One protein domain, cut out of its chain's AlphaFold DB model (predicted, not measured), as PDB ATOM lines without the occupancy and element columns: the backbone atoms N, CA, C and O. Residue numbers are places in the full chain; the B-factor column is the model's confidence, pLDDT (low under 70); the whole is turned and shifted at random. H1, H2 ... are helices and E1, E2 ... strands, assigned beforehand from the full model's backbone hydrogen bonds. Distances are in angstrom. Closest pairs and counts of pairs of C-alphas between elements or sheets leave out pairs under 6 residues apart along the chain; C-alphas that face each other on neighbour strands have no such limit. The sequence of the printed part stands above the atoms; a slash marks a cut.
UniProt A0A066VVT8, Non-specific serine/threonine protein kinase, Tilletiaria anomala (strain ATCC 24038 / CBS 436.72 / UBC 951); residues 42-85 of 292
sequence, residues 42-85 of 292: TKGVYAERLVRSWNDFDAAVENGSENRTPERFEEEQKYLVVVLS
ATOM      1  N   THR A  42     175.764 124.642 145.013       95.69
ATOM      2  CA  THR A  42     175.847 123.595 143.989       95.69
ATOM      3  C   THR A  42     176.914 123.939 142.955       95.69
ATOM      4  O   THR A  42     177.421 125.063 142.906       95.69
ATOM      5  N   LYS A  43     177.295 122.949 142.147       96.88
ATOM      6  CA  LYS A  43     178.289 123.083 141.083       96.88
ATOM      7  C   LYS A  43     177.842 122.275 139.865       96.88
ATOM      8  O   LYS A  43     177.383 121.148 140.049       96.88
ATOM      9  N   GLY A  44     177.989 122.823 138.662       97.19
ATOM     10  CA  GLY A  44     177.699 122.122 137.411       97.19
ATOM     11  C   GLY A  44     177.142 123.020 136.307       97.19
ATOM     12  O   GLY A  44     177.068 124.240 136.440       97.19
ATOM     13  N   VAL A  45     176.691 122.391 135.225       97.38
ATOM     14  CA  VAL A  45     175.859 123.049 134.209       97.38
ATOM     15  C   VAL A  45     174.440 123.285 134.741       97.38
ATOM     16  O   VAL A  45     174.014 122.665 135.722       97.38
ATOM     17  N   TYR A  46     173.681 124.164 134.088       96.62
ATOM     18  CA  TYR A  46     172.265 124.342 134.407       96.62
ATOM     19  C   TYR A  46     171.473 123.058 134.121       96.62
ATOM     20  O   TYR A  46     171.648 122.418 133.087       96.62
ATOM     21  N   ALA A  47     170.576 122.678 135.033       95.69
ATOM     22  CA  ALA A  47     169.763 121.478 134.855       95.69
ATOM     23  C   ALA A  47     168.851 121.610 133.624       95.69
ATOM     24  O   ALA A  47     168.159 122.619 133.485       95.69
ATOM     25  N   GLU A  48     168.763 120.565 132.788       96.31
ATOM     26  CA  GLU A  48     167.981 120.588 131.536       96.31
ATOM     27  C   GLU A  48     166.543 121.081 131.726       96.31
ATOM     28  O   GLU A  48     166.006 121.803 130.891       96.31
ATOM     29  N   ARG A  49     165.902 120.707 132.840       97.44
ATOM     30  CA  ARG A  49     164.538 121.150 133.148       97.44
ATOM     31  C   ARG A  49     164.454 122.668 133.329       97.44
ATOM     32  O   ARG A  49     163.502 123.264 132.843       97.44
ATOM     33  N   LEU A  50     165.430 123.278 134.001       96.31
ATOM     34  CA  LEU A  50     165.476 124.726 134.214       96.31
ATOM     35  C   LEU A  50     165.799 125.470 132.917       96.31
ATOM     36  O   LEU A  50     165.226 126.524 132.677       96.31
ATOM     37  N   VAL A  51     166.658 124.901 132.068       96.94
ATOM     38  CA  VAL A  51     166.933 125.433 130.724       96.94
ATOM     39  C   VAL A  51     165.660 125.463 129.882       96.94
ATOM     40  O   VAL A  51     165.325 126.498 129.319       96.94
ATOM     41  N   ARG A  52     164.902 124.356 129.849       97.31
ATOM     42  CA  ARG A  52     163.616 124.301 129.135       97.31
ATOM     43  C   ARG A  52     162.633 125.339 129.672       97.31
ATOM     44  O   ARG A  52     162.077 126.087 128.884       97.31
ATOM     45  N   SER A  53     162.487 125.445 130.995       97.06
ATOM     46  CA  SER A  53     161.622 126.463 131.603       97.06
ATOM     47  C   SER A  53     162.066 127.896 131.292       97.06
ATOM     48  O   SER A  53     161.214 128.756 131.105       97.06
ATOM     49  N   TRP A  54     163.374 128.158 131.214       97.00
ATOM     50  CA  TRP A  54     163.885 129.463 130.799       97.00
ATOM     51  C   TRP A  54     163.567 129.748 129.327       97.00
ATOM     52  O   TRP A  54     163.089 130.833 129.032       97.00
ATOM     53  N   ASN A  55     163.744 128.775 128.425       96.44
ATOM     54  CA  ASN A  55     163.398 128.922 127.006       96.44
ATOM     55  C   ASN A  55     161.891 129.160 126.802       96.44
ATOM     56  O   ASN A  55     161.507 129.996 125.988       96.44
ATOM     57  N   ASP A  56     161.039 128.448 127.549       96.69
ATOM     58  CA  ASP A  56     159.584 128.643 127.510       96.69
ATOM     59  C   ASP A  56     159.204 130.062 127.968       96.69
ATOM     60  O   ASP A  56     158.335 130.695 127.372       96.69
ATOM     61  N   PHE A  57     159.871 130.575 129.010       95.50
ATOM     62  CA  PHE A  57     159.679 131.942 129.499       95.50
ATOM     63  C   PHE A  57     160.191 132.990 128.501       95.50
ATOM     64  O   PHE A  57     159.458 133.913 128.163       95.50
ATOM     65  N   ASP A  58     161.417 132.831 128.001       95.88
ATOM     66  CA  ASP A  58     162.044 133.713 127.012       95.88
ATOM     67  C   ASP A  58     161.169 133.855 125.760       95.88
ATOM     68  O   ASP A  58     160.893 134.964 125.317       95.88
ATOM     69  N   ALA A  59     160.623 132.745 125.256       95.50
ATOM     70  CA  ALA A  59     159.721 132.750 124.108       95.50
ATOM     71  C   ALA A  59     158.344 133.387 124.389       95.50
ATOM     72  O   ALA A  59     157.654 133.782 123.446       95.50
ATOM     73  N   ALA A  60     157.911 133.448 125.653       93.62
ATOM     74  CA  ALA A  60     156.604 133.976 126.046       93.62
ATOM     75  C   ALA A  60     156.607 135.491 126.320       93.62
ATOM     76  O   ALA A  60     155.549 136.120 126.256       93.62
ATOM     77  N   VAL A  61     157.764 136.082 126.635       92.12
ATOM     78  CA  VAL A  61     157.904 137.523 126.896       92.12
ATOM     79  C   VAL A  61     158.043 138.284 125.574       92.12
ATOM     80  O   VAL A  61     158.821 137.895 124.711       92.12
ATOM     81  N   GLU A  62     157.318 139.398 125.418       89.56
ATOM     82  CA  GLU A  62     157.203 140.146 124.148       89.56
ATOM     83  C   GLU A  62     158.556 140.522 123.514       89.56
ATOM     84  O   GLU A  62     158.699 140.471 122.294       89.56
ATOM     85  N   ASN A  63     159.560 140.845 124.337       90.75
ATOM     86  CA  ASN A  63     160.904 141.230 123.891       90.75
ATOM     87  C   ASN A  63     161.984 140.184 124.213       90.75
ATOM     88  O   ASN A  63     163.174 140.486 124.122       90.75
ATOM     89  N   GLY A  64     161.582 138.971 124.596       89.19
ATOM     90  CA  GLY A  64     162.488 137.995 125.189       89.19
ATOM     91  C   GLY A  64     162.914 138.367 126.610       89.19
ATOM     92  O   GLY A  64     162.587 139.432 127.141       89.19
ATOM     93  N   SER A  65     163.646 137.465 127.250       90.56
ATOM     94  CA  SER A  65     164.279 137.716 128.535       90.56
ATOM     95  C   SER A  65     165.431 138.707 128.368       90.56
ATOM     96  O   SER A  65     166.286 138.562 127.497       90.56
ATOM     97  N   GLU A  66     165.525 139.678 129.273       92.12
ATOM     98  CA  GLU A  66     166.698 140.560 129.357       92.12
ATOM     99  C   GLU A  66     167.967 139.802 129.791       92.12
ATOM    100  O   GLU A  66     169.099 140.253 129.578       92.12
ATOM    101  N   ASN A  67     167.791 138.626 130.404       91.94
ATOM    102  CA  ASN A  67     168.882 137.785 130.862       91.94
ATOM    103  C   ASN A  67     169.466 136.956 129.718       91.94
ATOM    104  O   ASN A  67     168.780 136.505 128.810       91.94
ATOM    105  N   ARG A  68     170.770 136.680 129.791       91.75
ATOM    106  CA  ARG A  68     171.409 135.728 128.871       91.75
ATOM    107  C   ARG A  68     170.988 134.302 129.215       91.75
ATOM    108  O   ARG A  68     170.882 133.979 130.398       91.75
ATOM    109  N   THR A  69     170.892 133.447 128.196       93.38
ATOM    110  CA  THR A  69     170.606 132.016 128.375       93.38
ATOM    111  C   THR A  69     171.505 131.372 129.445       93.38
ATOM    112  O   THR A  69     172.722 131.621 129.469       93.38
ATOM    113  N   PRO A  70     170.935 130.538 130.335       94.50
ATOM    114  CA  PRO A  70     171.694 129.825 131.354       94.50
ATOM    115  C   PRO A  70     172.538 128.669 130.791       94.50
ATOM    116  O   PRO A  70     173.378 128.133 131.509       94.50
ATOM    117  N   GLU A  71     172.384 128.302 129.513       94.69
ATOM    118  CA  GLU A  71     173.210 127.269 128.858       94.69
ATOM    119  C   GLU A  71     174.691 127.662 128.739       94.69
ATOM    120  O   GLU A  71     175.548 126.816 128.520       94.69
ATOM    121  N   ARG A  72     175.018 128.946 128.923       93.56
ATOM    122  CA  ARG A  72     176.386 129.475 128.818       93.56
ATOM    123  C   ARG A  72     177.353 129.013 129.920       93.56
ATOM    124  O   ARG A  72     178.502 129.449 129.913       93.56
ATOM    125  N   PHE A  73     176.872 128.298 130.935       94.50
ATOM    126  CA  PHE A  73     177.657 127.938 132.115       94.50
ATOM    127  C   PHE A  73     178.187 126.504 132.033       94.50
ATOM    128  O   PHE A  73     177.434 125.572 131.773       94.50
ATOM    129  N   GLU A  74     179.474 126.347 132.336       95.69
ATOM    130  CA  GLU A  74     180.217 125.083 132.257       95.69
ATOM    131  C   GLU A  74     180.185 124.286 133.577       95.69
ATOM    132  O   GLU A  74     179.792 124.803 134.624       95.69
ATOM    133  N   GLU A  75     180.688 123.044 133.564       96.75
ATOM    134  CA  GLU A  75     180.682 122.117 134.716       96.75
ATOM    135  C   GLU A  75     181.330 122.666 136.002       96.75
ATOM    136  O   GLU A  75     181.008 122.228 137.108       96.75
ATOM    137  N   GLU A  76     182.244 123.633 135.887       96.81
ATOM    138  CA  GLU A  76     182.930 124.233 137.036       96.81
ATOM    139  C   GLU A  76     182.160 125.387 137.699       96.81
ATOM    140  O   GLU A  76     182.539 125.831 138.790       96.81
ATOM    141  N   GLN A  77     181.074 125.865 137.081       95.56
ATOM    142  CA  GLN A  77     180.272 126.962 137.615       95.56
ATOM    143  C   GLN A  77     179.654 126.575 138.962       95.56
ATOM    144  O   GLN A  77     179.093 125.493 139.118       95.56
ATOM    145  N   LYS A  78     179.730 127.487 139.936       94.75
ATOM    146  CA  LYS A  78     179.092 127.346 141.251       94.75
ATOM    147  C   LYS A  78     177.855 128.228 141.338       94.75
ATOM    148  O   LYS A  78     177.877 129.353 140.838       94.75
ATOM    149  N   TYR A  79     176.823 127.753 142.024       94.62
ATOM    150  CA  TYR A  79     175.604 128.516 142.288       94.62
ATOM    151  C   TYR A  79     175.266 128.481 143.768       94.62
ATOM    152  O   TYR A  79     175.529 127.495 144.459       94.62
ATOM    153  N   LEU A  80     174.634 129.553 144.225       94.94
ATOM    154  CA  LEU A  80     173.874 129.565 145.460       94.94
ATOM    155  C   LEU A  80     172.400 129.381 145.092       94.94
ATOM    156  O   LEU A  80     171.852 130.173 144.332       94.94
ATOM    157  N   VAL A  81     171.774 128.327 145.605       95.75
ATOM    158  CA  VAL A  81     170.351 128.044 145.417       95.75
ATOM    159  C   VAL A  81     169.642 128.328 146.731       95.75
ATOM    160  O   VAL A  81     169.769 127.565 147.690       95.75
ATOM    161  N   VAL A  82     168.902 129.432 146.773       95.81
ATOM    162  CA  VAL A  82     168.070 129.815 147.916       95.81
ATOM    163  C   VAL A  82     166.633 129.395 147.619       95.81
ATOM    164  O   VAL A  82     166.040 129.829 146.636       95.81
ATOM    165  N   VAL A  83     166.083 128.511 148.446       97.00
ATOM    166  CA  VAL A  83     164.695 128.052 148.346       97.00
ATOM    167  C   VAL A  83     163.860 128.902 149.290       97.00
ATOM    168  O   VAL A  83     164.025 128.814 150.507       97.00
ATOM    169  N   LEU A  84     162.982 129.722 148.723       96.12
ATOM    170  CA  LEU A  84     162.134 130.667 149.443       96.12
ATOM    171  C   LEU A  84     160.692 130.152 149.551       96.12
ATOM    172  O   LEU A  84     160.252 129.337 148.738       96.12
ATOM    173  N   SER A  85     159.958 130.620 150.559       95.25
ATOM    174  CA  SER A  85     158.506 130.440 150.632       95.25
ATOM    175  C   SER A  85     157.807 131.165 149.481       95.25
ATOM    176  O   SER A  85     158.207 132.271 149.124       95.25
TER     177      SER A  85
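This is residues 42 to 85 of the 292 residues of the protein "Non-specific serine/threonine protein kinase" of Tilletiaria anomala (strain ATCC 24038 / CBS 436.72 / UBC 951) (UniProt A0A066VVT8). The model is a loose, open L: H1 and the link that folds back alongside it make one arm, E1 the other, and the corner lies near the first printed residues. The printed part has 44 residues, with one named helix and then one named strand, a mixed class; under half of its residues are in named elements. It is loose, with a radius of gyration of the C-alphas of 11.8 A and spans of 32 by 28 by 17 A.

Residues 42 to 43 pair antiparallel with residues 78 to 79 of E1, residues 78 to 84, which pairs with no named strand. H1, residues 48 to 60, is apart from E1. In H1 every O i to N i+4 pair is within hydrogen-bond range.

H1 begins at C-alpha 48 (167.981, 120.588, 131.536) and measures 18.4 A. E1 measures 19.1 A and ends at C-alpha 84 (162.134, 130.667, 149.443).

The C-alphas of Glu 62 and Glu 76, the two farthest apart, are 32.9 A apart. The link from H1 to E1, residues 61 to 77, is long. The printed part has no cut; its mean pLDDT is 95.0, and no printed residue is under 70.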